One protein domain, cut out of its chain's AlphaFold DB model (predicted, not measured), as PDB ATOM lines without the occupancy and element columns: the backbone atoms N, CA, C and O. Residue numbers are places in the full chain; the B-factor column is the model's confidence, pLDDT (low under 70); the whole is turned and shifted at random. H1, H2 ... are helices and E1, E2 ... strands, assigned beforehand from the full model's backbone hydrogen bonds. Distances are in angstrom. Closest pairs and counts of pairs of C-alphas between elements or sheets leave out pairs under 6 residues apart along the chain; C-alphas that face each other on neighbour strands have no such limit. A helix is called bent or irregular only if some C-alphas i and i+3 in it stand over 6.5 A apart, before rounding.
ATOM      1  N   TRP A 131      25.503 -15.456 -34.983       92.88
ATOM      2  CA  TRP A 131      26.787 -15.272 -35.668       92.88
ATOM      3  C   TRP A 131      27.376 -16.571 -36.237       92.88
ATOM      4  O   TRP A 131      28.212 -16.519 -37.135       92.88
ATOM      5  N   LYS A 132      26.950 -17.752 -35.761       91.50
ATOM      6  CA  LYS A 132      27.461 -19.032 -36.283       91.50
ATOM      7  C   LYS A 132      27.116 -19.249 -37.757       91.50
ATOM      8  O   LYS A 132      27.848 -19.963 -38.436       91.50
ATOM      9  N   ASP A 133      26.067 -18.603 -38.259       90.00
ATOM     10  CA  ASP A 133      25.670 -18.669 -39.671       90.00
ATOM     11  C   ASP A 133      26.525 -17.757 -40.578       90.00
ATOM     12  O   ASP A 133      26.502 -17.878 -41.811       90.00
ATOM     13  N   LEU A 134      27.319 -16.860 -39.977       92.62
ATOM     14  CA  LEU A 134      28.315 -16.043 -40.674       92.62
ATOM     15  C   LEU A 134      29.614 -16.815 -40.932       92.62
ATOM     16  O   LEU A 134      30.378 -16.447 -41.823       92.62
ATOM     17  N   VAL A 135      29.857 -17.911 -40.203       94.25
ATOM     18  CA  VAL A 135      31.040 -18.748 -40.417       94.25
ATOM     19  C   VAL A 135      30.895 -19.512 -41.730       94.25
ATOM     20  O   VAL A 135      30.060 -20.406 -41.871       94.25
ATOM     21  N   ARG A 136      31.725 -19.159 -42.713       94.88
ATOM     22  CA  ARG A 136      31.676 -19.707 -44.071       94.88
ATOM     23  C   ARG A 136      33.071 -20.027 -44.580       94.88
ATOM     24  O   ARG A 136      34.043 -19.360 -44.234       94.88
ATOM     25  N   VAL A 137      33.147 -21.023 -45.460       95.31
ATOM     26  CA  VAL A 137      34.381 -21.325 -46.185       95.31
ATOM     27  C   VAL A 137      34.746 -20.114 -47.056       95.31
ATOM     28  O   VAL A 137      33.895 -19.665 -47.831       95.31
ATOM     29  N   PRO A 138      35.981 -19.586 -46.966       94.38
ATOM     30  CA  PRO A 138      36.393 -18.382 -47.687       94.38
ATOM     31  C   PRO A 138      36.721 -18.699 -49.155       94.38
ATOM     32  O   PRO A 138      37.877 -18.649 -49.567       94.38
ATOM     33  N   TRP A 139      35.713 -19.090 -49.937       95.19
ATOM     34  CA  TRP A 139      35.866 -19.420 -51.354       95.19
ATOM     35  C   TRP A 139      36.260 -18.190 -52.182       95.19
ATOM     36  O   TRP A 139      35.496 -17.235 -52.281       95.19
ATOM     37  N   THR A 140      37.401 -18.266 -52.860       93.19
ATOM     38  CA  THR A 140      37.796 -17.347 -53.929       93.19
ATOM     39  C   THR A 140      37.322 -17.911 -55.261       93.19
ATOM     40  O   THR A 140      37.748 -18.995 -55.672       93.19
ATOM     41  N   THR A 141      36.436 -17.195 -55.949       89.25
ATOM     42  CA  THR A 141      36.048 -17.566 -57.313       89.25
ATOM     43  C   THR A 141      37.216 -17.303 -58.252       89.25
ATOM     44  O   THR A 141      37.784 -16.214 -58.248       89.25
ATOM     45  N   VAL A 142      37.574 -18.304 -59.047       85.50
ATOM     46  CA  VAL A 142      38.649 -18.211 -60.035       85.50
ATOM     47  C   VAL A 142      38.121 -18.550 -61.414       85.50
ATOM     48  O   VAL A 142      37.264 -19.419 -61.578       85.50
ATOM     49  N   PHE A 143      38.679 -17.866 -62.402       76.25
ATOM     50  CA  PHE A 143      38.448 -18.120 -63.813       76.25
ATOM     51  C   PHE A 143      39.781 -18.565 -64.432       76.25
ATOM     52  O   PHE A 143      40.840 -18.092 -64.009       76.25
ATOM     53  N   PRO A 144      39.782 -19.526 -65.363       64.62
ATOM     54  CA  PRO A 144      41.009 -19.936 -66.036       64.62
ATOM     55  C   PRO A 144      41.546 -18.780 -66.902       64.62
ATOM     56  O   PRO A 144      40.779 -18.182 -67.650       64.62
ATOM     57  N   VAL A 145      42.847 -18.475 -66.796       58.28
ATOM     58  CA  VAL A 145      43.546 -17.434 -67.581       58.28
ATOM     59  C   VAL A 145      44.365 -18.093 -68.693       58.28
ATOM     60  O   VAL A 145      44.914 -19.173 -68.488       58.28
ATOM     61  N   THR A 146      44.469 -17.438 -69.849       53.69
ATOM     62  CA  THR A 146      45.354 -17.818 -70.972       53.69
ATOM     63  C   THR A 146      45.565 -16.638 -71.908       53.69
ATOM     64  O   THR A 146      44.617 -15.898 -72.163       53.69
ATOM     65  N   GLU A 147      46.755 -16.581 -72.512       50.56
ATOM     66  CA  GLU A 147      47.177 -15.620 -73.547       50.56
ATOM     67  C   GLU A 147      46.451 -15.793 -74.900       50.56
ATOM     68  O   GLU A 147      46.457 -14.876 -75.705       50.56
ATOM     69  N   ASN A 148      45.746 -16.918 -75.111       46.94
ATOM     70  CA  ASN A 148      44.820 -17.167 -76.234       46.94
ATOM     71  C   ASN A 148      43.445 -17.722 -75.767       46.94
ATOM     72  O   ASN A 148      42.772 -18.421 -76.517       46.94
ATOM     73  N   GLY A 149      43.041 -17.463 -74.512       39.47
ATOM     74  CA  GLY A 149      41.701 -17.803 -73.971       39.47
ATOM     75  C   GLY A 149      41.225 -19.270 -74.125       39.47
ATOM     76  O   GLY A 149      40.304 -19.492 -74.890       39.47
ATOM     77  N   TYR A 150      41.773 -20.345 -73.535       52.75
ATOM     78  CA  TYR A 150      41.429 -20.875 -72.193       52.75
ATOM     79  C   TYR A 150      42.239 -22.159 -71.909       52.75
ATOM     80  O   TYR A 150      42.342 -23.040 -72.763       52.75
ATOM     81  N   ALA A 151      42.770 -22.331 -70.691       41.56
ATOM     82  CA  ALA A 151      43.435 -23.575 -70.297       41.56
ATOM     83  C   ALA A 151      42.397 -24.692 -70.094       41.56
ATOM     84  O   ALA A 151      41.500 -24.587 -69.258       41.56
ATOM     85  N   ALA A 152      42.559 -25.816 -70.795       48.41
ATOM     86  CA  ALA A 152      41.632 -26.955 -70.777       48.41
ATOM     87  C   ALA A 152      41.501 -27.693 -69.418       48.41
ATOM     88  O   ALA A 152      40.754 -28.679 -69.311       48.41
ATOM     89  N   ARG A 153      42.258 -27.295 -68.377       60.56
ATOM     90  CA  ARG A 153      42.379 -28.044 -67.114       60.56
ATOM     91  C   ARG A 153      42.379 -27.143 -65.872       60.56
ATOM     92  O   ARG A 153      43.242 -26.291 -65.699       60.56
ATOM     93  N   ALA A 154      41.436 -27.419 -64.968       67.12
ATOM     94  CA  ALA A 154      41.206 -26.703 -63.709       67.12
ATOM     95  C   ALA A 154      42.422 -26.627 -62.766       67.12
ATOM     96  O   ALA A 154      42.479 -25.757 -61.906       67.12
ATOM     97  N   ASP A 155      43.371 -27.556 -62.877       73.19
ATOM     98  CA  ASP A 155      44.536 -27.661 -61.998       73.19
ATOM     99  C   ASP A 155      45.761 -26.879 -62.492       73.19
ATOM    100  O   ASP A 155      46.716 -26.736 -61.734       73.19
ATOM    101  N   ALA A 156      45.739 -26.344 -63.718       71.88
ATOM    102  CA  ALA A 156      46.866 -25.599 -64.281       71.88
ATOM    103  C   ALA A 156      47.171 -24.314 -63.490       71.88
ATOM    104  O   ALA A 156      48.326 -24.069 -63.148       71.88
ATOM    105  N   GLY A 157      46.139 -23.560 -63.089       75.19
ATOM    106  CA  GLY A 157      46.303 -22.308 -62.336       75.19
ATOM    107  C   GLY A 157      46.938 -22.475 -60.948       75.19
ATOM    108  O   GLY A 157      47.473 -21.518 -60.397       75.19
ATOM    109  N   LEU A 158      46.930 -23.689 -60.385       79.69
ATOM    110  CA  LEU A 158      47.560 -23.994 -59.092       79.69
ATOM    111  C   LEU A 158      49.008 -24.470 -59.201       79.69
ATOM    112  O   LEU A 158      49.694 -24.537 -58.183       79.69
ATOM    113  N   ARG A 159      49.462 -24.842 -60.399       78.25
ATOM    114  CA  ARG A 159      50.832 -25.325 -60.631       78.25
ATOM    115  C   ARG A 159      51.772 -24.213 -61.064       78.25
ATOM    116  O   ARG A 159      52.974 -24.339 -60.882       78.25
ATOM    117  N   VAL A 160      51.216 -23.157 -61.641       74.81
ATOM    118  CA  VAL A 160      51.956 -22.000 -62.137       74.81
ATOM    119  C   VAL A 160      51.960 -20.910 -61.064       74.81
ATOM    120  O   VAL A 160      51.030 -20.831 -60.255       74.81
ATOM    121  N   ASP A 161      53.019 -20.110 -61.009       73.88
ATOM    122  CA  ASP A 161      53.108 -18.962 -60.103       73.88
ATOM    123  C   ASP A 161      52.292 -17.774 -60.619       73.88
ATOM    124  O   ASP A 161      52.041 -17.657 -61.816       73.88
ATOM    125  N   GLU A 162      51.891 -16.873 -59.718       77.44
ATOM    126  CA  GLU A 162      51.060 -15.704 -60.052       77.44
ATOM    127  C   GLU A 162      51.684 -14.841 -61.159       77.44
ATOM    128  O   GLU A 162      50.990 -14.452 -62.094       77.44
ATOM    129  N   ALA A 163      53.007 -14.640 -61.118       76.56
ATOM    130  CA  ALA A 163      53.748 -13.882 -62.131       76.56
ATOM    131  C   ALA A 163      53.665 -14.483 -63.549       76.56
ATOM    132  O   ALA A 163      53.863 -13.772 -64.526       76.56
ATOM    133  N   HIS A 164      53.349 -15.774 -63.661       71.19
ATOM    134  CA  HIS A 164      53.267 -16.513 -64.922       71.19
ATOM    135  C   HIS A 164      51.813 -16.910 -65.261       71.19
ATOM    136  O   HIS A 164      51.581 -17.883 -65.974       71.19
ATOM    137  N   GLY A 165      50.817 -16.203 -64.710       71.00
ATOM    138  CA  GLY A 165      49.392 -16.459 -64.969       71.00
ATOM    139  C   GLY A 165      48.742 -17.503 -64.051       71.00
ATOM    140  O   GLY A 165      47.610 -17.932 -64.289       71.00
ATOM    141  N   GLY A 166      49.435 -17.922 -62.989       78.31
ATOM    142  CA  GLY A 166      48.874 -18.736 -61.916       78.31
ATOM    143  C   GLY A 166      47.909 -17.961 -61.013       78.31
ATOM    144  O   GLY A 166      47.833 -16.734 -61.028       78.31
ATOM    145  N   TRP A 167      47.154 -18.674 -60.181       84.69
ATOM    146  CA  TRP A 167      46.247 -18.036 -59.227       84.69
ATOM    147  C   TRP A 167      47.008 -17.474 -58.033       84.69
ATOM    148  O   TRP A 167      47.811 -18.180 -57.412       84.69
ATOM    149  N   LYS A 168      46.656 -16.243 -57.646       84.44
ATOM    150  CA  LYS A 168      47.101 -15.631 -56.395       84.44
ATOM    151  C   LYS A 168      46.780 -16.550 -55.222       84.44
ATOM    152  O   LYS A 168      45.616 -16.780 -54.883       84.44
ATOM    153  N   ARG A 169      47.824 -17.084 -54.595       85.06
ATOM    154  CA  ARG A 169      47.713 -18.032 -53.486       85.06
ATOM    155  C   ARG A 169      48.719 -17.705 -52.401       85.06
ATOM    156  O   ARG A 169      49.812 -17.219 -52.656       85.06
ATOM    157  N   ARG A 170      48.348 -18.002 -51.160       85.69
ATOM    158  CA  ARG A 170      49.282 -17.957 -50.033       85.69
ATOM    159  C   ARG A 170      50.162 -19.202 -50.074       85.69
ATOM    160  O   ARG A 170      49.759 -20.213 -50.653       85.69
ATOM    161  N   ALA A 171      51.296 -19.170 -49.377       89.38
ATOM    162  CA  ALA A 171      52.141 -20.339 -49.133       89.38
ATOM    163  C   ALA A 171      51.441 -21.342 -48.192       89.38
ATOM    164  O   ALA A 171      51.822 -21.518 -47.039       89.38
ATOM    165  N   ALA A 172      50.350 -21.954 -48.642       92.88
ATOM    166  CA  ALA A 172      49.501 -22.885 -47.910       92.88
ATOM    167  C   ALA A 172      48.924 -23.928 -48.881       92.88
ATOM    168  O   ALA A 172      48.878 -23.683 -50.090       92.88
ATOM    169  N   PRO A 173      48.478 -25.094 -48.386       95.31
ATOM    170  CA  PRO A 173      47.829 -26.080 -49.236       95.31
ATOM    171  C   PRO A 173      46.513 -25.508 -49.784       95.31
ATOM    172  O   PRO A 173      45.936 -24.578 -49.212       95.31
ATOM    173  N   SER A 174      46.036 -26.048 -50.902       96.06
ATOM    174  CA  SER A 174      44.901 -25.479 -51.636       96.06
ATOM    175  C   SER A 174      43.767 -26.487 -51.812       96.06
ATOM    176  O   SER A 174      43.995 -27.672 -52.051       96.06
ATOM    177  N   ILE A 175      42.533 -26.007 -51.717       96.38
ATOM    178  CA  ILE A 175      41.299 -26.735 -52.006       96.38
ATOM    179  C   ILE A 175      40.710 -26.116 -53.265       96.38
ATOM    180  O   ILE A 175      40.488 -24.912 -53.313       96.38
ATOM    181  N   LEU A 176      40.427 -26.935 -54.269       95.25
ATOM    182  CA  LEU A 176      39.718 -26.522 -55.471       95.25
ATOM    183  C   LEU A 176      38.411 -27.294 -55.565       95.25
ATOM    184  O   LEU A 176      38.416 -28.525 -55.645       95.25
ATOM    185  N   VAL A 177      37.301 -26.570 -55.607       94.81
ATOM    186  CA  VAL A 177      35.994 -27.135 -55.924       94.81
ATOM    187  C   VAL A 177      35.584 -26.698 -57.318       94.81
ATOM    188  O   VAL A 177      35.541 -25.510 -57.619       94.81
ATOM    189  N   VAL A 178      35.235 -27.677 -58.146       93.25
ATOM    190  CA  VAL A 178      34.572 -27.461 -59.426       93.25
ATOM    191  C   VAL A 178      33.102 -27.814 -59.265       93.25
ATOM    192  O   VAL A 178      32.754 -28.962 -58.959       93.25
ATOM    193  N   VAL A 179      32.245 -26.826 -59.486       93.19
ATOM    194  CA  VAL A 179      30.797 -26.938 -59.316       93.19
ATOM    195  C   VAL A 179      30.087 -26.283 -60.495       93.19
ATOM    196  O   VAL A 179      30.458 -25.199 -60.917       93.19
ATOM    197  N   ASP A 180      29.066 -26.941 -61.028       92.56
ATOM    198  CA  ASP A 180      28.102 -26.336 -61.945       92.56
ATOM    199  C   ASP A 180      27.011 -25.658 -61.113       92.56
ATOM    200  O   ASP A 180      26.222 -26.330 -60.440       92.56
ATOM    201  N   GLY A 181      26.987 -24.324 -61.138       90.88
ATOM    202  CA  GLY A 181      26.057 -23.519 -60.343       90.88
ATOM    203  C   GLY A 181      24.580 -23.765 -60.660       90.88
ATOM    204  O   GLY A 181      23.740 -23.561 -59.788       90.88
ATOM    205  N   ALA A 182      24.245 -24.255 -61.856       91.12
ATOM    206  CA  ALA A 182      22.860 -24.586 -62.194       91.12
ATOM    207  C   ALA A 182      22.453 -26.000 -61.775       91.12
ATOM    208  O   ALA A 182      21.266 -26.328 -61.739       91.12
ATOM    209  N   ASN A 183      23.417 -26.861 -61.445       93.56
ATOM    210  CA  ASN A 183      23.117 -28.207 -60.998       93.56
ATOM    211  C   ASN A 183      22.811 -28.216 -59.495       93.56
ATOM    212  O   ASN A 183      23.702 -28.343 -58.651       93.56
ATOM    213  N   GLN A 184      21.521 -28.174 -59.159       93.88
ATOM    214  CA  GLN A 184      21.024 -28.189 -57.777       93.88
ATOM    215  C   GLN A 184      21.569 -29.349 -56.927       93.88
ATOM    216  O   GLN A 184      21.760 -29.192 -55.721       93.88
ATOM    217  N   LYS A 185      21.860 -30.518 -57.519       93.62
ATOM    218  CA  LYS A 185      22.459 -31.641 -56.775       93.62
ATOM    219  C   LYS A 185      23.889 -31.318 -56.338       93.62
ATOM    220  O   LYS A 185      24.265 -31.654 -55.217       93.62
ATOM    221  N   GLN A 186      24.669 -30.655 -57.191       93.25
ATOM    222  CA  GLN A 186      26.036 -30.250 -56.863       93.25
ATOM    223  C   GLN A 186      26.062 -29.097 -55.857       93.25
ATOM    224  O   GLN A 186      26.838 -29.155 -54.907       93.25
ATOM    225  N   VAL A 187      25.174 -28.107 -56.008       93.50
ATOM    226  CA  VAL A 187      25.021 -27.002 -55.043       93.50
ATOM    227  C   VAL A 187      24.675 -27.547 -53.656       93.50
ATOM    228  O   VAL A 187      25.387 -27.275 -52.694       93.50
ATOM    229  N   LYS A 188      23.682 -28.442 -53.553       93.81
ATOM    230  CA  LYS A 188      23.331 -29.102 -52.284       93.81
ATOM    231  C   LYS A 188      24.483 -29.922 -51.697       93.81
ATOM    232  O   LYS A 188      24.607 -30.013 -50.476       93.81
ATOM    233  N   ALA A 189      25.309 -30.554 -52.531       93.00
ATOM    234  CA  ALA A 189      26.482 -31.289 -52.065       93.00
ATOM    235  C   ALA A 189      27.559 -30.347 -51.497       93.00
ATOM    236  O   ALA A 189      28.125 -30.644 -50.444       93.00
ATOM    237  N   LEU A 190      27.790 -29.198 -52.142       94.00
ATOM    238  CA  LEU A 190      28.680 -28.150 -51.639       94.00
ATOM    239  C   LEU A 190      28.163 -27.551 -50.326       94.00
ATOM    240  O   LEU A 190      28.933 -27.391 -49.386       94.00
ATOM    241  N   ASP A 191      26.859 -27.300 -50.213       93.56
ATOM    242  CA  ASP A 191      26.256 -26.788 -48.979       93.56
ATOM    243  C   ASP A 191      26.399 -27.767 -47.814       93.56
ATOM    244  O   ASP A 191      26.700 -27.364 -46.691       93.56
ATOM    245  N   ARG A 192      26.225 -29.072 -48.064       93.56
ATOM    246  CA  ARG A 192      26.482 -30.109 -47.052       93.56
ATOM    247  C   ARG A 192      27.932 -30.088 -46.586       93.56
ATOM    248  O   ARG A 192      28.174 -30.212 -45.391       93.56
ATOM    249  N   LEU A 193      28.870 -29.906 -47.513       93.19
ATOM    250  CA  LEU A 193      30.291 -29.805 -47.204       93.19
ATOM    251  C   LEU A 193      30.605 -28.546 -46.378       93.19
ATOM    252  O   LEU A 193      31.307 -28.640 -45.378       93.19
ATOM    253  N   ASN A 194      30.025 -27.397 -46.736       93.81
ATOM    254  CA  ASN A 194      30.177 -26.139 -45.995       93.81
ATOM    255  C   ASN A 194      29.591 -26.209 -44.572       93.81
ATOM    256  O   ASN A 194      30.021 -25.462 -43.699       93.81
ATOM    257  N   ARG A 195      28.619 -27.098 -44.327       92.50
ATOM    258  CA  ARG A 195      28.017 -27.327 -43.002       92.50
ATOM    259  C   ARG A 195      28.786 -28.328 -42.135       92.50
ATOM    260  O   ARG A 195      28.500 -28.414 -40.940       92.50
ATOM    261  N   ASP A 196      29.728 -29.092 -42.693       93.44
ATOM    262  CA  ASP A 196      30.598 -29.957 -41.891       93.44
ATOM    263  C   ASP A 196      31.589 -29.078 -41.125       93.44
ATOM    264  O   ASP A 196      32.489 -28.480 -41.709       93.44
ATOM    265  N   THR A 197      31.435 -29.011 -39.800       92.31
ATOM    266  CA  THR A 197      32.260 -28.167 -38.928       92.31
ATOM    267  C   THR A 197      33.754 -28.459 -39.068       92.31
ATOM    268  O   THR A 197      34.555 -27.531 -39.043       92.31
ATOM    269  N   ARG A 198      34.154 -29.722 -39.272       94.50
ATOM    270  CA  ARG A 198      35.576 -30.068 -39.432       94.50
ATOM    271  C   ARG A 198      36.117 -29.538 -40.746       94.50
ATOM    272  O   ARG A 198      37.210 -28.981 -40.770       94.50
ATOM    273  N   PHE A 199      35.352 -29.702 -41.824       95.94
ATOM    274  CA  PHE A 199      35.729 -29.173 -43.130       95.94
ATOM    275  C   PHE A 199      35.771 -27.645 -43.113       95.94
ATOM    276  O   PHE A 199      36.758 -27.063 -43.546       95.94
ATOM    277  N   LEU A 200      34.735 -27.010 -42.563       95.56
ATOM    278  CA  LEU A 200      34.603 -25.564 -42.440       95.56
ATOM    279  C   LEU A 200      35.799 -24.958 -41.702       95.56
ATOM    280  O   LEU A 200      36.482 -24.100 -42.252       95.56
ATOM    281  N   SER A 201      36.119 -25.457 -40.503       95.94
ATOM    282  CA  SER A 201      37.279 -24.989 -39.738       95.94
ATOM    283  C   SER A 201      38.597 -25.276 -40.456       95.94
ATOM    284  O   SER A 201      39.452 -24.395 -40.523       95.94
ATOM    285  N   ALA A 202      38.760 -26.470 -41.038       97.19
ATOM    286  CA  ALA A 202      39.960 -26.811 -41.798       97.19
ATOM    287  C   ALA A 202      40.172 -25.853 -42.972       97.19
ATOM    288  O   ALA A 202      41.288 -25.390 -43.170       97.19
ATOM    289  N   ALA A 203      39.121 -25.507 -43.714       97.44
ATOM    290  CA  ALA A 203      39.208 -24.676 -44.908       97.44
ATOM    291  C   ALA A 203      39.806 -23.284 -44.632       97.44
ATOM    292  O   ALA A 203      40.489 -22.729 -45.490       97.44
ATOM    293  N   HIS A 204      39.671 -22.750 -43.413       97.12
ATOM    294  CA  HIS A 204      40.338 -21.503 -43.033       97.12
ATOM    295  C   HIS A 204      41.868 -21.607 -42.969       97.12
ATOM    296  O   HIS A 204      42.513 -20.564 -42.904       97.12
ATOM    297  N   LEU A 205      42.460 -22.804 -43.000       96.94
ATOM    298  CA  LEU A 205      43.910 -23.028 -43.083       96.94
ATOM    299  C   LEU A 205      44.418 -23.241 -44.521       96.94
ATOM    300  O   LEU A 205      45.625 -23.358 -44.727       96.94
ATOM    301  N   PHE A 206      43.518 -23.287 -45.504       97.25
ATOM    302  CA  PHE A 206      43.824 -23.588 -46.900       97.25
ATOM    303  C   PHE A 206      43.509 -22.383 -47.790       97.25
ATOM    304  O   PHE A 206      42.670 -21.543 -47.462       97.25
ATOM    305  N   ASN A 207      44.145 -22.317 -48.959       95.88
ATOM    306  CA  ASN A 207      43.627 -21.491 -50.047       95.88
ATOM    307  C   ASN A 207      42.379 -22.182 -50.610       95.88
ATOM    308  O   ASN A 207      42.456 -23.344 -51.002       95.88
ATOM    309  N   CYS A 208      41.234 -21.507 -50.640       96.25
ATOM    310  CA  CYS A 208      39.979 -22.106 -51.092       96.25
ATOM    311  C   CYS A 208      39.569 -21.497 -52.426       96.25
ATOM    312  O   CYS A 208      39.268 -20.313 -52.496       96.25
ATOM    313  N   PHE A 209      39.522 -22.310 -53.474       95.06
ATOM    314  CA  PHE A 209      39.179 -21.889 -54.823       95.06
ATOM    315  C   PHE A 209      37.894 -22.555 -55.289       95.06
ATOM    316  O   PHE A 209      37.695 -23.762 -55.117       95.06
ATOM    317  N   ARG A 210      37.027 -21.759 -55.907       94.38
ATOM    318  CA  ARG A 210      35.798 -22.218 -56.537       94.38
ATOM    319  C   ARG A 210      35.862 -21.908 -58.023       94.38
ATOM    320  O   ARG A 210      36.015 -20.756 -58.413       94.38
ATOM    321  N   LEU A 211      35.708 -22.944 -58.835       91.50
ATOM    322  CA  LEU A 211      35.665 -22.853 -60.284       91.50
ATOM    323  C   LEU A 211      34.276 -23.268 -60.770       91.50
ATOM    324  O   LEU A 211      33.764 -24.324 -60.378       91.50
ATOM    325  N   ASP A 212      33.672 -22.446 -61.623       89.88
ATOM    326  CA  ASP A 212      32.453 -22.844 -62.322       89.88
ATOM    327  C   ASP A 212      32.797 -23.903 -63.372       89.88
ATOM    328  O   ASP A 212      33.710 -23.739 -64.175       89.88
ATOM    329  N   ARG A 213      32.071 -25.017 -63.384       87.88
ATOM    330  CA  ARG A 213      32.283 -26.066 -64.384       87.88
ATOM    331  C   ARG A 213      32.018 -25.567 -65.806       87.88
ATOM    332  O   ARG A 213      32.675 -26.018 -66.743       87.88
ATOM    333  N   ARG A 214      31.075 -24.634 -65.957       83.38
ATOM    334  CA  ARG A 214      30.647 -24.085 -67.250       83.38
ATOM    335  C   ARG A 214      31.754 -23.309 -67.950       83.38
ATOM    336  O   ARG A 214      31.874 -23.415 -69.165       83.38
ATOM    337  N   SER A 215      32.610 -22.621 -67.193       80.75
ATOM    338  CA  SER A 215      33.746 -21.879 -67.758       80.75
ATOM    339  C   SER A 215      34.807 -22.786 -68.390       80.75
ATOM    340  O   SER A 215      35.675 -22.306 -69.106       80.75
ATOM    341  N   MET A 216      34.729 -24.102 -68.174       76.44
ATOM    342  CA  MET A 216      35.604 -25.084 -68.816       76.44
ATOM    343  C   MET A 216      34.990 -25.740 -70.062       76.44
ATOM    344  O   MET A 216      35.524 -26.747 -70.528       76.44
ATOM    345  N   GLY A 217      33.833 -25.271 -70.543       73.56
ATOM    346  CA  GLY A 217      33.128 -25.876 -71.680       73.56
ATOM    347  C   GLY A 217      32.607 -27.296 -71.415       73.56
ATOM    348  O   GLY A 217      32.267 -28.018 -72.345       73.56
ATOM    349  N   LYS A 218      32.560 -27.731 -70.146       71.69
ATOM    350  CA  LYS A 218      32.122 -29.078 -69.751       71.69
ATOM    351  C   LYS A 218      30.769 -29.009 -69.057       71.69
ATOM    352  O   LYS A 218      30.680 -28.592 -67.903       71.69
ATOM    353  N   THR A 219      29.727 -29.484 -69.727       65.81
ATOM    354  CA  THR A 219      28.400 -29.691 -69.138       65.81
ATOM    355  C   THR A 219      28.270 -31.124 -68.609       65.81
ATOM    356  O   THR A 219      28.836 -32.069 -69.154       65.81
ATOM    357  N   GLY A 220      27.565 -31.297 -67.486       69.62
ATOM    358  CA  GLY A 220      27.339 -32.615 -66.879       69.62
ATOM    359  C   GLY A 220      28.475 -33.144 -65.985       69.62
ATOM    360  O   GLY A 220      29.618 -32.689 -66.028       69.62
ATOM    361  N   GLY A 221      28.140 -34.103 -65.114       82.12
ATOM    362  CA  GLY A 221      29.034 -34.720 -64.118       82.12
ATOM    363  C   GLY A 221      28.710 -34.350 -62.663       82.12
ATOM    364  O   GLY A 221      27.775 -33.600 -62.389       82.12
ATOM    365  N   GLY A 222      29.451 -34.922 -61.709       88.19
ATOM    366  CA  GLY A 222      29.307 -34.633 -60.275       88.19
ATOM    367  C   GLY A 222      30.210 -33.492 -59.800       88.19
ATOM    368  O   GLY A 222      31.168 -33.143 -60.489       88.19
ATOM    369  N   LEU A 223      29.935 -32.947 -58.610       92.75
ATOM    370  CA  LEU A 223      30.835 -31.998 -57.945       92.75
ATOM    371  C   LEU A 223      32.224 -32.626 -57.801       92.75
ATOM    372  O   LEU A 223      32.331 -33.794 -57.417       92.75
ATOM    373  N   VAL A 224      33.267 -31.861 -58.111       94.00
ATOM    374  CA  VAL A 224      34.654 -32.314 -57.988       94.00
ATOM    375  C   VAL A 224      35.348 -31.484 -56.923       94.00
ATOM    376  O   VAL A 224      35.340 -30.261 -56.992       94.00
ATOM    377  N   LEU A 225      35.990 -32.151 -55.971       95.62
ATOM    378  CA  LEU A 225      36.860 -31.529 -54.983       95.62
ATOM    379  C   LEU A 225      38.270 -32.077 -55.165       95.62
ATOM    380  O   LEU A 225      38.487 -33.283 -55.108       95.62
ATOM    381  N   SER A 226      39.235 -31.197 -55.381       95.50
ATOM    382  CA  SER A 226      40.651 -31.542 -55.465       95.50
ATOM    383  C   SER A 226      41.406 -30.848 -54.343       95.50
ATOM    384  O   SER A 226      41.137 -29.688 -54.038       95.50
ATOM    385  N   VAL A 227      42.342 -31.562 -53.723       96.31
ATOM    386  CA  VAL A 227      43.213 -31.010 -52.680       96.31
ATOM    387  C   VAL A 227      44.645 -31.067 -53.179       96.31
ATOM    388  O   VAL A 227      45.084 -32.087 -53.719       96.31
ATOM    389  N   PHE A 228      45.359 -29.969 -52.986       95.06
ATOM    390  CA  PHE A 228      46.733 -29.770 -53.405       95.06
ATOM    391  C   PHE A 228      47.586 -29.414 -52.192       95.06
ATOM    392  O   PHE A 228      47.124 -28.727 -51.278       95.06
ATOM    393  N   ALA A 229      48.829 -29.876 -52.185       94.19
ATOM    394  CA  ALA A 229      49.826 -29.421 -51.231       94.19
ATOM    395  C   ALA A 229      50.287 -27.991 -51.566       94.19
ATOM    396  O   ALA A 229      49.875 -27.398 -52.565       94.19
ATOM    397  N   ALA A 230      51.109 -27.411 -50.690       91.38
ATOM    398  CA  ALA A 230      51.605 -26.043 -50.856       91.38
ATOM    399  C   ALA A 230      52.517 -25.869 -52.088       91.38
ATOM    400  O   ALA A 230      52.587 -24.776 -52.637       91.38
ATOM    401  N   ASP A 231      53.152 -26.956 -52.536       88.31
ATOM    402  CA  ASP A 231      53.962 -27.055 -53.760       88.31
ATOM    403  C   ASP A 231      53.116 -27.146 -55.049       88.31
ATOM    404  O   ASP A 231      53.659 -27.287 -56.139       88.31
ATOM    405  N   GLY A 232      51.782 -27.128 -54.945       87.56
ATOM    406  CA  GLY A 232      50.880 -27.312 -56.085       87.56
ATOM    407  C   GLY A 232      50.718 -28.772 -56.528       87.56
ATOM    408  O   GLY A 232      49.941 -29.054 -57.445       87.56
ATOM    409  N   SER A 233      51.376 -29.733 -55.869       90.56
ATOM    410  CA  SER A 233      51.188 -31.159 -56.150       90.56
ATOM    411  C   SER A 233      49.803 -31.622 -55.694       90.56
ATOM    412  O   SER A 233      49.318 -31.277 -54.612       90.56
ATOM    413  N   ARG A 234      49.124 -32.418 -56.525       93.56
ATOM    414  CA  ARG A 234      47.778 -32.909 -56.210       93.56
ATOM    415  C   ARG A 234      47.853 -34.069 -55.218       93.56
ATOM    416  O   ARG A 234      48.352 -35.136 -55.557       93.56
ATOM    417  N   ILE A 235      47.264 -33.888 -54.038       95.44
ATOM    418  CA  ILE A 235      47.137 -34.928 -53.003       95.44
ATOM    419  C   ILE A 235      46.029 -35.920 -53.356       95.44
ATOM    420  O   ILE A 235      46.144 -37.117 -53.106       95.44
ATOM    421  N   GLY A 236      44.944 -35.435 -53.959       94.81
ATOM    422  CA  GLY A 236      43.892 -36.307 -54.461       94.81
ATOM    423  C   GLY A 236      42.719 -35.554 -55.069       94.81
ATOM    424  O   GLY A 236      42.673 -34.322 -55.080       94.81
ATOM    425  N   LYS A 237      41.750 -36.333 -55.549       95.00
ATOM    426  CA  LYS A 237      40.515 -35.864 -56.177       95.00
ATOM    427  C   LYS A 237      39.338 -36.692 -55.668       95.00
ATOM    428  O   LYS A 237      39.424 -37.917 -55.597       95.00
ATOM    429  N   LEU A 238      38.242 -36.024 -55.336       94.25
ATOM    430  CA  LEU A 238      36.961 -36.617 -54.977       94.25
ATOM    431  C   LEU A 238      35.904 -36.153 -55.966       94.25
ATOM    432  O   LEU A 238      35.881 -34.989 -56.359       94.25
ATOM    433  N   GLU A 239      35.013 -37.066 -56.328       91.56
ATOM    434  CA  GLU A 239      33.899 -36.787 -57.224       91.56
ATOM    435  C   GLU A 239      32.580 -37.265 -56.609       91.56
ATOM    436  O   GLU A 239      32.522 -38.284 -55.906       91.56
ATOM    437  N   GLY A 240      31.511 -36.515 -56.876       84.25
ATOM    438  CA  GLY A 240      30.149 -36.866 -56.487       84.25
ATOM    439  C   GLY A 240      29.952 -36.910 -54.971       84.25
ATOM    440  O   GLY A 240      30.360 -36.009 -54.246       84.25
ATOM    441  N   ASN A 241      29.311 -37.972 -54.475       77.81
ATOM    442  CA  ASN A 241      28.871 -38.074 -53.076       77.81
ATOM    443  C   ASN A 241      29.975 -38.503 -52.091       77.81
ATOM    444  O   ASN A 241      29.716 -38.657 -50.900       77.81
ATOM    445  N   ARG A 242      31.219 -38.701 -52.547       84.56
ATOM    446  CA  ARG A 242      32.331 -39.184 -51.704       84.56
ATOM    447  C   ARG A 242      32.983 -38.084 -50.848       84.56
ATOM    448  O   ARG A 242      34.074 -38.291 -50.317       84.56
ATOM    449  N   LEU A 243      32.313 -36.944 -50.665       80.62
ATOM    450  CA  LEU A 243      32.818 -35.775 -49.929       80.62
ATOM    451  C   LEU A 243      33.109 -36.048 -48.452       80.62
ATOM    452  O   LEU A 243      33.963 -35.387 -47.875       80.62
ATOM    453  N   ASN A 244      32.520 -37.095 -47.868       81.69
ATOM    454  CA  ASN A 244      32.843 -37.538 -46.506       81.69
ATOM    455  C   ASN A 244      34.333 -37.908 -46.331       81.69
ATOM    456  O   ASN A 244      34.829 -37.992 -45.210       81.69
ATOM    457  N   ARG A 245      35.063 -38.154 -47.431       90.44
ATOM    458  CA  ARG A 245      36.511 -38.416 -47.424       90.44
ATOM    459  C   ARG A 245      37.365 -37.151 -47.570       90.44
ATOM    460  O   ARG A 245      38.581 -37.260 -47.446       90.44
ATOM    461  N   ALA A 246      36.765 -35.979 -47.799       93.50
ATOM    462  CA  ALA A 246      37.487 -34.725 -48.022       93.50
ATOM    463  C   ALA A 246      38.400 -34.392 -46.843       93.50
ATOM    464  O   ALA A 246      39.567 -34.080 -47.049       93.50
ATOM    465  N   PHE A 247      37.904 -34.568 -45.616       94.31
ATOM    466  CA  PHE A 247      38.671 -34.271 -44.412       94.31
ATOM    467  C   PHE A 247      40.005 -35.029 -44.347       94.31
ATOM    468  O   PHE A 247      41.041 -34.407 -44.156       94.31
ATOM    469  N   ARG A 248      40.016 -36.335 -44.643       94.38
ATOM    470  CA  ARG A 248      41.255 -37.138 -44.671       94.38
ATOM    471  C   ARG A 248      42.279 -36.631 -45.690       94.38
ATOM    472  O   ARG A 248      43.479 -36.773 -45.486       94.38
ATOM    473  N   MET A 249      41.824 -36.061 -46.806       95.75
ATOM    474  CA  MET A 249      42.725 -35.455 -47.789       95.75
ATOM    475  C   MET A 249      43.280 -34.117 -47.310       95.75
ATOM    476  O   MET A 249      44.447 -33.832 -47.573       95.75
ATOM    477  N   LEU A 250      42.477 -33.327 -46.590       96.88
ATOM    478  CA  LEU A 250      42.956 -32.114 -45.928       96.88
ATOM    479  C   LEU A 250      44.001 -32.455 -44.866       96.88
ATOM    480  O   LEU A 250      45.052 -31.831 -44.849       96.88
ATOM    481  N   GLU A 251      43.765 -33.480 -44.042       96.56
ATOM    482  CA  GLU A 251      44.738 -33.931 -43.039       96.56
ATOM    483  C   GLU A 251      46.082 -34.277 -43.683       96.56
ATOM    484  O   GLU A 251      47.096 -33.722 -43.284       96.56
ATOM    485  N   ARG A 252      46.088 -35.092 -44.746       96.56
ATOM    486  CA  ARG A 252      47.320 -35.445 -45.478       96.56
ATOM    487  C   ARG A 252      48.027 -34.235 -46.086       96.56
ATOM    488  O   ARG A 252      49.249 -34.153 -46.055       96.56
ATOM    489  N   ALA A 253      47.270 -33.309 -46.674       96.38
ATOM    490  CA  ALA A 253      47.832 -32.106 -47.281       96.38
ATOM    491  C   ALA A 253      48.433 -31.156 -46.234       96.38
ATOM    492  O   ALA A 253      49.462 -30.530 -46.486       96.38
ATOM    493  N   TYR A 254      47.787 -31.053 -45.071       96.38
ATOM    494  CA  TYR A 254      48.257 -30.251 -43.949       96.38
ATOM    495  C   TYR A 254      49.491 -30.876 -43.300       96.38
ATOM    496  O   TYR A 254      50.494 -30.189 -43.143       96.38
ATOM    497  N   ASP A 255      49.450 -32.179 -43.019       95.38
ATOM    498  CA  ASP A 255      50.559 -32.938 -42.442       95.38
ATOM    499  C   ASP A 255      51.805 -32.879 -43.337       95.38
ATOM    500  O   ASP A 255      52.875 -32.505 -42.870       95.38
ATOM    501  N   LYS A 256      51.660 -33.054 -44.661       94.31
ATOM    502  CA  LYS A 256      52.782 -32.891 -45.608       94.31
ATOM    503  C   LYS A 256      53.456 -31.511 -45.509       94.31
ATOM    504  O   LYS A 256      54.655 -31.407 -45.738       94.31
ATOM    505  N   LYS A 257      52.705 -30.445 -45.200       93.50
ATOM    506  CA  LYS A 257      53.258 -29.086 -45.045       93.50
ATOM    507  C   LYS A 257      53.824 -28.845 -43.640       93.50
ATOM    508  O   LYS A 257      54.802 -28.117 -43.499       93.50
ATOM    509  N   LYS A 258      53.145 -29.342 -42.606       93.25
ATOM    510  CA  LYS A 258      53.333 -28.912 -41.213       93.25
ATOM    511  C   LYS A 258      53.957 -29.951 -40.294       93.25
ATOM    512  O   LYS A 258      54.407 -29.568 -39.220       93.25
ATOM    513  N   GLY A 259      53.983 -31.215 -40.701       93.81
ATOM    514  CA  GLY A 259      54.424 -32.337 -39.875       93.81
ATOM    515  C   GLY A 259      53.584 -32.506 -38.610       93.81
ATOM    516  O   GLY A 259      54.110 -32.907 -37.574       93.81
ATOM    517  N   CYS A 260      52.310 -32.101 -38.641       93.81
ATOM    518  CA  CYS A 260      51.423 -32.215 -37.493       93.81
ATOM    519  C   CYS A 260      49.974 -32.498 -37.895       93.81
ATOM    520  O   CYS A 260      49.495 -32.102 -38.962       93.81
ATOM    521  N   ASP A 261      49.253 -33.154 -36.982       94.94
ATOM    522  CA  ASP A 261      47.865 -33.542 -37.203       94.94
ATOM    523  C   ASP A 261      46.946 -32.317 -37.255       94.94
ATOM    524  O   ASP A 261      46.753 -31.609 -36.261       94.94
ATOM    525  N   LEU A 262      46.272 -32.127 -38.391       95.88
ATOM    526  CA  LEU A 262      45.262 -31.080 -38.565       95.88
ATOM    527  C   LEU A 262      44.174 -31.142 -37.479       95.88
ATOM    528  O   LEU A 262      43.743 -30.104 -36.976       95.88
ATOM    529  N   SER A 263      43.772 -32.348 -37.069       95.44
ATOM    530  CA  SER A 263      42.765 -32.572 -36.027       95.44
ATOM    531  C   SER A 263      43.112 -31.920 -34.678       95.44
ATOM    532  O   SER A 263      42.205 -31.455 -33.988       95.44
ATOM    533  N   LYS A 264      44.401 -31.793 -34.321       95.56
ATOM    534  CA  LYS A 264      44.844 -31.095 -33.095       95.56
ATOM    535  C   LYS A 264      44.680 -29.576 -33.199       95.56
ATOM    536  O   LYS A 264      44.456 -28.904 -32.196       95.56
ATOM    537  N   MET A 265      44.754 -29.037 -34.413       95.94
ATOM    538  CA  MET A 265      44.665 -27.599 -34.678       95.94
ATOM    539  C   MET A 265      43.222 -27.108 -34.823       95.94
ATOM    540  O   MET A 265      42.939 -25.942 -34.534       95.94
ATOM    541  N   LEU A 266      42.298 -27.981 -35.237       96.06
ATOM    542  CA  LEU A 266      40.913 -27.599 -35.524       96.06
ATOM    543  C   LEU A 266      40.184 -26.889 -34.379       96.06
ATOM    544  O   LEU A 266      39.540 -25.888 -34.681       96.06
ATOM    545  N   PRO A 267      40.256 -27.319 -33.101       96.88
ATOM    546  CA  PRO A 267      39.524 -26.638 -32.033       96.88
ATOM    547  C   PRO A 267      39.952 -25.177 -31.875       96.88
ATOM    548  O   PRO A 267      39.113 -24.291 -31.718       96.88
ATOM    549  N   LYS A 268      41.259 -24.910 -32.001       96.81
ATOM    550  CA  LYS A 268      41.813 -23.554 -31.930       96.81
ATOM    551  C   LYS A 268      41.352 -22.708 -33.116       96.81
ATOM    552  O   LYS A 268      40.943 -21.566 -32.929       96.81
ATOM    553  N   VAL A 269      41.374 -23.270 -34.324       97.31
ATOM    554  CA  VAL A 269      40.898 -22.575 -35.531       97.31
ATOM    555  C   VAL A 269      39.402 -22.297 -35.455       97.31
ATOM    556  O   VAL A 269      38.991 -21.170 -35.703       97.31
ATOM    557  N   ALA A 270      38.597 -23.285 -35.062       95.94
ATOM    558  CA  ALA A 270      37.157 -23.135 -34.885       95.94
ATOM    559  C   ALA A 270      36.835 -22.021 -33.883       95.94
ATOM    560  O   ALA A 270      36.016 -21.160 -34.178       95.94
ATOM    561  N   SER A 271      37.534 -21.982 -32.744       96.38
ATOM    562  CA  SER A 271      37.356 -20.926 -31.745       96.38
ATOM    563  C   SER A 271      37.698 -19.535 -32.281       96.38
ATOM    564  O   SER A 271      36.983 -18.585 -31.973       96.38
ATOM    565  N   LEU A 272      38.781 -19.391 -33.055       97.56
ATOM    566  CA  LEU A 272      39.168 -18.102 -33.637       97.56
ATOM    567  C   LEU A 272      38.159 -17.637 -34.687       97.56
ATOM    568  O   LEU A 272      37.770 -16.476 -34.692       97.56
ATOM    569  N   VAL A 273      37.719 -18.544 -35.558       96.88
ATOM    570  CA  VAL A 273      36.750 -18.243 -36.615       96.88
ATOM    571  C   VAL A 273      35.381 -17.887 -36.024       96.88
ATOM    572  O   VAL A 273      34.798 -16.885 -36.430       96.88
ATOM    573  N   ASP A 274      34.902 -18.639 -35.025       95.88
ATOM    574  CA  ASP A 274      33.664 -18.319 -34.301       95.88
ATOM    575  C   ASP A 274      33.763 -16.937 -33.625       95.88
ATOM    576  O   ASP A 274      32.795 -16.177 -33.643       95.88
ATOM    577  N   ALA A 275      34.923 -16.587 -33.054       96.94
ATOM    578  CA  ALA A 275      35.144 -15.289 -32.414       96.94
ATOM    579  C   ALA A 275      35.222 -14.122 -33.415       96.94
ATOM    580  O   ALA A 275      34.719 -13.041 -33.121       96.94
ATOM    581  N   ILE A 276      35.807 -14.329 -34.600       97.62
ATOM    582  CA  ILE A 276      35.807 -13.328 -35.681       97.62
ATOM    583  C   ILE A 276      34.371 -13.071 -36.147       97.62
ATOM    584  O   ILE A 276      33.937 -11.923 -36.170       97.62
ATOM    585  N   ALA A 277      33.605 -14.133 -36.415       96.81
ATOM    586  CA  ALA A 277      32.201 -14.019 -36.807       96.81
ATOM    587  C   ALA A 277      31.343 -13.337 -35.729       96.81
ATOM    588  O   ALA A 277      30.432 -12.574 -36.044       96.81
ATOM    589  N   TYR A 278      31.642 -13.585 -34.450       97.06
ATOM    590  CA  TYR A 278      31.019 -12.878 -33.333       97.06
ATOM    591  C   TYR A 278      31.302 -11.370 -33.388       97.06
ATOM    592  O   TYR A 278      30.368 -10.578 -33.274       97.06
ATOM    593  N   CYS A 279      32.559 -10.964 -33.598       97.69
ATOM    594  CA  CYS A 279      32.910  -9.552 -33.755       97.69
ATOM    595  C   CYS A 279      32.173  -8.917 -34.944       97.69
ATOM    596  O   CYS A 279      31.580  -7.857 -34.768       97.69
ATOM    597  N   ASP A 280      32.138  -9.580 -36.104       97.12
ATOM    598  CA  ASP A 280      31.430  -9.092 -37.300       97.12
ATOM    599  C   ASP A 280      29.935  -8.878 -37.033       97.12
ATOM    600  O   ASP A 280      29.371  -7.833 -37.358       97.12
ATOM    601  N   HIS A 281      29.294  -9.854 -36.383       96.81
ATOM    602  CA  HIS A 281      27.887  -9.760 -36.012       96.81
ATOM    603  C   HIS A 281      27.616  -8.586 -35.066       96.81
ATOM    604  O   HIS A 281      26.664  -7.836 -35.270       96.81
ATOM    605  N   HIS A 282      28.450  -8.418 -34.037       96.50
ATOM    606  CA  HIS A 282      28.285  -7.346 -33.059       96.50
ATOM    607  C   HIS A 282      28.532  -5.963 -33.656       96.50
ATOM    608  O   HIS A 282      27.772  -5.048 -33.353       96.50
ATOM    609  N   VAL A 283      29.546  -5.813 -34.512       97.50
ATOM    610  CA  VAL A 283      29.794  -4.562 -35.241       97.50
ATOM    611  C   VAL A 283      28.570  -4.207 -36.079       97.50
ATOM    612  O   VAL A 283      28.001  -3.141 -35.874       97.50
ATOM    613  N   SER A 284      28.078  -5.132 -36.906       96.81
ATOM    614  CA  SER A 284      26.892  -4.892 -37.738       96.81
ATOM    615  C   SER A 284      25.641  -4.549 -36.909       96.81
ATOM    616  O   SER A 284      24.880  -3.650 -37.263       96.81
ATOM    617  N   ALA A 285      25.441  -5.209 -35.763       95.94
ATOM    618  CA  ALA A 285      24.323  -4.912 -34.866       95.94
ATOM    619  C   ALA A 285      24.432  -3.524 -34.204       95.94
ATOM    620  O   ALA A 285      23.411  -2.873 -33.973       95.94
ATOM    621  N   MET A 286      25.647  -3.071 -33.883       97.06
ATOM    622  CA  MET A 286      25.902  -1.757 -33.286       97.06
ATOM    623  C   MET A 286      25.881  -0.627 -34.316       97.06
ATOM    624  O   MET A 286      25.427   0.461 -33.983       97.06
ATOM    625  N   GLU A 287      26.287  -0.879 -35.562       96.44
ATOM    626  CA  GLU A 287      26.287   0.119 -36.642       96.44
ATOM    627  C   GLU A 287      24.890   0.716 -36.871       96.44
ATOM    628  O   GLU A 287      24.751   1.922 -37.056       96.44
ATOM    629  N   SER A 288      23.833  -0.090 -36.721       94.25
ATOM    630  CA  SER A 288      22.440   0.388 -36.780       94.25
ATOM    631  C   SER A 288      22.030   1.347 -35.648       94.25
ATOM    632  O   SER A 288      20.956   1.938 -35.707       94.25
ATOM    633  N   LYS A 289      22.863   1.492 -34.611       95.88
ATOM    634  CA  LYS A 289      22.598   2.267 -33.387       95.88
ATOM    635  C   LYS A 289      23.551   3.451 -33.213       95.88
ATOM    636  O   LYS A 289      23.561   4.046 -32.138       95.88
ATOM    637  N   ILE A 290      24.366   3.765 -34.225       96.88
ATOM    638  CA  ILE A 290      25.309   4.895 -34.180       96.88
ATOM    639  C   ILE A 290      24.557   6.214 -33.997       96.88
ATOM    640  O   ILE A 290      24.984   7.055 -33.219       96.88
ATOM    641  N   ILE A 291      23.418   6.383 -34.667       97.62
ATOM    642  CA  ILE A 291      22.566   7.562 -34.506       97.62
ATOM    643  C   ILE A 291      21.481   7.256 -33.474       97.62
ATOM    644  O   ILE A 291      20.773   6.253 -33.582       97.62
ATOM    645  N   CYS A 292      21.353   8.108 -32.459       95.69
ATOM    646  CA  CYS A 292      20.283   8.010 -31.474       95.69
ATOM    647  C   CYS A 292      18.928   8.263 -32.146       95.69
ATOM    648  O   CYS A 292      18.736   9.298 -32.781       95.69
ATOM    649  N   THR A 293      17.973   7.347 -31.974       96.38
ATOM    650  CA  THR A 293      16.631   7.465 -32.566       96.38
ATOM    651  C   THR A 293      15.830   8.636 -32.010       96.38
ATOM    652  O   THR A 293      14.962   9.151 -32.705       96.38
ATOM    653  N   ASP A 294      16.132   9.062 -30.783       95.94
ATOM    654  CA  ASP A 294      15.312  10.040 -30.068       95.94
ATOM    655  C   ASP A 294      15.793  11.473 -30.316       95.94
ATOM    656  O   ASP A 294      14.989  12.377 -30.520       95.94
ATOM    657  N   CYS A 295      17.113  11.690 -30.319       95.94
ATOM    658  CA  CYS A 295      17.699  13.024 -30.473       95.94
ATOM    659  C   CYS A 295      18.441  13.240 -31.798       95.94
ATOM    660  O   CYS A 295      18.914  14.348 -32.036       95.94
ATOM    661  N   GLY A 296      18.610  12.210 -32.631       96.56
ATOM    662  CA  GLY A 296      19.315  12.301 -33.915       96.56
ATOM    663  C   GLY A 296      20.830  12.526 -33.821       96.56
ATOM    664  O   GLY A 296      21.484  12.637 -34.855       96.56
ATOM    665  N   HIS A 297      21.403  12.588 -32.616       97.81
ATOM    666  CA  HIS A 297      22.840  12.785 -32.424       97.81
ATOM    667  C   HIS A 297      23.607  11.461 -32.468       97.81
ATOM    668  O   HIS A 297      23.072  10.393 -32.152       97.81
ATOM    669  N   GLU A 298      24.884  11.546 -32.836       97.19
ATOM    670  CA  GLU A 298      25.804  10.414 -32.819       97.19
ATOM    671  C   GLU A 298      26.087   9.943 -31.386       97.19
ATOM    672  O   GLU A 298      26.340  10.723 -30.466       97.19
ATOM    673  N   ARG A 299      26.054   8.627 -31.203       97.62
ATOM    674  CA  ARG A 299      26.333   7.939 -29.951       97.62
ATOM    675  C   ARG A 299      27.803   7.546 -29.875       97.62
ATOM    676  O   ARG A 299      28.192   6.462 -30.312       97.62
ATOM    677  N   HIS A 300      28.622   8.414 -29.284       97.31
ATOM    678  CA  HIS A 300      30.063   8.177 -29.137       97.31
ATOM    679  C   HIS A 300      30.408   6.884 -28.376       97.31
ATOM    680  O   HIS A 300      31.406   6.241 -28.691       97.31
ATOM    681  N   ASP A 301      29.573   6.459 -27.423       97.19
ATOM    682  CA  ASP A 301      29.724   5.183 -26.713       97.19
ATOM    683  C   ASP A 301      29.629   3.978 -27.663       97.19
ATOM    684  O   ASP A 301      30.411   3.030 -27.565       97.19
ATOM    685  N   VAL A 302      28.706   4.033 -28.628       97.25
ATOM    686  CA  VAL A 302      28.515   2.987 -29.642       97.25
ATOM    687  C   VAL A 302      29.685   2.965 -30.622       97.25
ATOM    688  O   VAL A 302      30.189   1.889 -30.939       97.25
ATOM    689  N   VAL A 303      30.158   4.134 -31.058       97.88
ATOM    690  CA  VAL A 303      31.326   4.261 -31.947       97.88
ATOM    691  C   VAL A 303      32.570   3.667 -31.289       97.88
ATOM    692  O   VAL A 303      33.222   2.799 -31.868       97.88
ATOM    693  N   GLN A 304      32.839   4.032 -30.033       98.06
ATOM    694  CA  GLN A 304      33.970   3.492 -29.281       98.06
ATOM    695  C   GLN A 304      33.875   1.964 -29.123       98.06
ATOM    696  O   GLN A 304      34.880   1.259 -29.254       98.06
ATOM    697  N   ALA A 305      32.677   1.426 -28.875       97.62
ATOM    698  CA  ALA A 305      32.460  -0.018 -28.790       97.62
ATOM    699  C   ALA A 305      32.686  -0.731 -30.138       97.62
ATOM    700  O   ALA A 305      33.253  -1.830 -30.167       97.62
ATOM    701  N   ILE A 306      32.284  -0.118 -31.257       98.00
ATOM    702  CA  ILE A 306      32.562  -0.620 -32.612       98.00
ATOM    703  C   ILE A 306      34.071  -0.676 -32.857       98.00
ATOM    704  O   ILE A 306      34.576  -1.719 -33.282       98.00
ATOM    705  N   ASP A 307      34.801   0.391 -32.536       98.19
ATOM    706  CA  ASP A 307      36.251   0.451 -32.732       98.19
ATOM    707  C   ASP A 307      36.982  -0.609 -31.904       98.19
ATOM    708  O   ASP A 307      37.829  -1.340 -32.426       98.19
ATOM    709  N   GLN A 308      36.593  -0.798 -30.639       98.12
ATOM    710  CA  GLN A 308      37.132  -1.874 -29.801       98.12
ATOM    711  C   GLN A 308      36.884  -3.264 -30.408       98.12
ATOM    712  O   GLN A 308      37.776  -4.121 -30.398       98.12
ATOM    713  N   MET A 309      35.693  -3.507 -30.970       98.00
ATOM    714  CA  MET A 309      35.385  -4.775 -31.637       98.00
ATOM    715  C   MET A 309      36.201  -4.974 -32.916       98.00
ATOM    716  O   MET A 309      36.656  -6.093 -33.164       98.00
ATOM    717  N   ARG A 310      36.445  -3.914 -33.697       98.19
ATOM    718  CA  ARG A 310      37.298  -3.956 -34.898       98.19
ATOM    719  C   ARG A 310      38.755  -4.263 -34.543       98.19
ATOM    720  O   ARG A 310      39.327  -5.195 -35.107       98.19
ATOM    721  N   VAL A 311      39.316  -3.609 -33.524       98.25
ATOM    722  CA  VAL A 311      40.673  -3.905 -33.021       98.25
ATOM    723  C   VAL A 311      40.787  -5.360 -32.552       98.25
ATOM    724  O   VAL A 311      41.747  -6.069 -32.879       98.25
ATOM    725  N   ARG A 312      39.786  -5.852 -31.809       98.12
ATOM    726  CA  ARG A 312      39.740  -7.254 -31.371       98.12
ATOM    727  C   ARG A 312      39.683  -8.215 -32.561       98.12
ATOM    728  O   ARG A 312      40.425  -9.199 -32.575       98.12
ATOM    729  N   ARG A 313      38.836  -7.934 -33.552       98.06
ATOM    730  CA  ARG A 313      38.701  -8.713 -34.791       98.06
ATOM    731  C   ARG A 313      40.038  -8.829 -35.523       98.06
ATOM    732  O   ARG A 313      40.460  -9.938 -35.835       98.06
ATOM    733  N   GLU A 314      40.748  -7.721 -35.716       98.12
ATOM    734  CA  GLU A 314      42.068  -7.710 -36.361       98.12
ATOM    735  C   GLU A 314      43.114  -8.528 -35.593       98.12
ATOM    736  O   GLU A 314      43.938  -9.224 -36.190       98.12
ATOM    737  N   SER A 315      43.098  -8.467 -34.258       98.12
ATOM    738  CA  SER A 315      43.973  -9.288 -33.412       98.12
ATOM    739  C   SER A 315      43.704 -10.788 -33.609       98.12
ATOM    740  O   SER A 315      44.636 -11.581 -33.784       98.12
ATOM    741  N   LEU A 316      42.428 -11.185 -33.677       98.06
ATOM    742  CA  LEU A 316      42.019 -12.565 -33.955       98.06
ATOM    743  C   LEU A 316      42.410 -13.010 -35.373       98.06
ATOM    744  O   LEU A 316      42.894 -14.130 -35.553       98.06
ATOM    745  N   GLU A 317      42.264 -12.144 -36.376       97.06
ATOM    746  CA  GLU A 317      42.699 -12.417 -37.751       97.06
ATOM    747  C   GLU A 317      44.217 -12.587 -37.850       97.06
ATOM    748  O   GLU A 317      44.687 -13.500 -38.536       97.06
ATOM    749  N   ARG A 318      44.993 -11.779 -37.118       97.31
ATOM    750  CA  ARG A 318      46.448 -11.949 -36.990       97.31
ATOM    751  C   ARG A 318      46.796 -13.292 -36.355       97.31
ATOM    752  O   ARG A 318      47.651 -14.002 -36.884       97.31
ATOM    753  N   ALA A 319      46.117 -13.676 -35.274       97.44
ATOM    754  CA  ALA A 319      46.306 -14.978 -34.631       97.44
ATOM    755  C   ALA A 319      45.969 -16.144 -35.579       97.44
ATOM    756  O   ALA A 319      46.725 -17.110 -35.669       97.44
ATOM    757  N   LEU A 320      44.883 -16.039 -36.351       96.44
ATOM    758  CA  LEU A 320      44.538 -17.021 -37.381       96.44
ATOM    759  C   LEU A 320      45.582 -17.045 -38.511       96.44
ATOM    760  O   LEU A 320      45.934 -18.112 -39.010       96.44
ATOM    761  N   GLY A 321      46.114 -15.881 -38.890       94.75
ATOM    762  CA  GLY A 321      47.223 -15.727 -39.832       94.75
ATOM    763  C   GLY A 321      48.489 -16.467 -39.394       94.75
ATOM    764  O   GLY A 321      49.113 -17.136 -40.215       94.75
ATOM    765  N   TRP A 322      48.824 -16.423 -38.101       94.44
ATOM    766  CA  TRP A 322      49.935 -17.190 -37.529       94.44
ATOM    767  C   TRP A 322      49.752 -18.702 -37.674       94.44
ATOM    768  O   TRP A 322      50.714 -19.389 -37.991       94.44
ATOM    769  N   LEU A 323      48.532 -19.223 -37.509       93.06
ATOM    770  CA  LEU A 323      48.262 -20.661 -37.671       93.06
ATOM    771  C   LEU A 323      48.351 -21.138 -39.130       93.06
ATOM    772  O   LEU A 323      48.515 -22.332 -39.385       93.06
ATOM    773  N   ARG A 324      48.206 -20.217 -40.089       91.62
ATOM    774  CA  ARG A 324      48.265 -20.506 -41.531       91.62
ATOM    775  C   ARG A 324      49.691 -20.593 -42.064       91.62
ATOM    776  O   ARG A 324      49.936 -21.386 -42.981       91.62
ATOM    777  N   ARG A 325      50.582 -19.739 -41.549       87.50
ATOM    778  CA  ARG A 325      51.990 -19.672 -41.959       87.50
ATOM    779  C   ARG A 325      52.655 -20.979 -41.646       87.50
ATOM    780  O   ARG A 325      53.022 -21.694 -42.613       87.50
TER     781      ARG A 325
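What this domain is: This is residues 131 to 325 of the 325 residues of an uncharacterized protein of Planctomycetes bacterium (UniProt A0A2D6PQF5). A head built on a four-stranded sheet, with H5 packed over one face along E3 and E4, is joined to a long helical hairpin of H6 and H7, which reaches away from the head and makes the longest axis. H4 bridges the two, packing on H5 in the head and on H6 in the hairpin, while H1 packs on H6 and residues 140 to 141 pair with the sheet's edge strand E2. The printed part has 195 residues, with seven named helices and four named strands in the order H1 H2 E1 H3 H4 E2 E3 E4 H5 H6 H7; the sheet is mixed, in the order E2 E1 E3 E4, and the class is mixed, helices and strands. The whole is only just compact, close to loose, with a radius of gyration of the C-alphas of 19.6 A, and elongated, spanning 61 by 38 by 36 A.

How they stand to each other: In the sheet, E1, residues 174 to 179, is parallel to E2, residues 207 to 212, with N 177 and O 209 2.9 A apart, within hydrogen-bond range. E3, residues 224 to 228, is antiparallel to E1, with N 176 and O 226 at 2.9 A. E3 and E4, residues 234 to 239, form an antiparallel hairpin, with N 225 and O 238 at 2.9 A. The sheet is twisted, its C-alphas lying up to 4.3 A off the best plane. H5, residues 242 to 258, is on the sheet at a height of 8.3 A, over E3 and E4, and runs along the strands, at 8 degrees to E3 on the local plane; its closest C-alphas to E4 are those of Ala 253 and Ile 235, 6.4 A. H3, residues 184 to 195, is on the sheet too, and H3 and H5 with the sheet make two layers, helices on one face of a sheet. E1, H3, H4, residues 197 to 203, and E2 form a strand-helix-strand unit, two parallel neighbour strands with helices between, and its crossover is right-handed. H2, residues 156 to 159, only grazes the sheet with residues 158 to 159. H6, residues 262 to 287, is the hub, touching H1, residues 131 to 134, H4, H5 and H7, residues 300 to 324. H6 and H7 form a helical hairpin at a shallow tilt of 20 degrees, opposite ways, closest at the C-alphas of Val 283 and Ile 306, 5.5 A. H4 touches residues 262 to 273 of H6 about perpendicular, at 89 degrees, closest at the C-alphas of Ser 201 and Ala 270, 5.2 A. H5 and H7 are apart. Every O i to N i+4 pair is within hydrogen-bond range in H3, H4 and H7, against 9 of 13 in H5 and 20 of 22 in H6; H1 and H2 are too short for such a pair.

Where its parts are: H1 begins at C-alpha 131, (26.787, -15.272, -35.668). E1 measures 16.1 A from first to last C-alpha, E2 16.7 A, E3 13.2 A, E4 14.4 A and H3 16.4 A. H5 measures 25.6 A and is irregular, C-alphas 244 and 247 being 7.0 A apart. H6, 36.6 A long, begins at C-alpha 262, (45.262, -31.080, -38.565); it has a kink of 28 degrees near residue 269 and is irregular, C-alphas 264 and 267 being 7.0 A apart. H7, 36.2 A long, ends at C-alpha 324, (48.265, -20.506, -41.531).

The domain as a whole: The two C-alphas farthest apart are those of Ala 152 and Cys 295, 61.6 A. The printed part has no cut, and residue 325 is the chain's last. The links H1 to H2, H2 to E1, E2 to E3 and H6 to H7 are long. The mean pLDDT of the printed part is 89.9, and residues 144 to 154 and 219 to 220 are under 70.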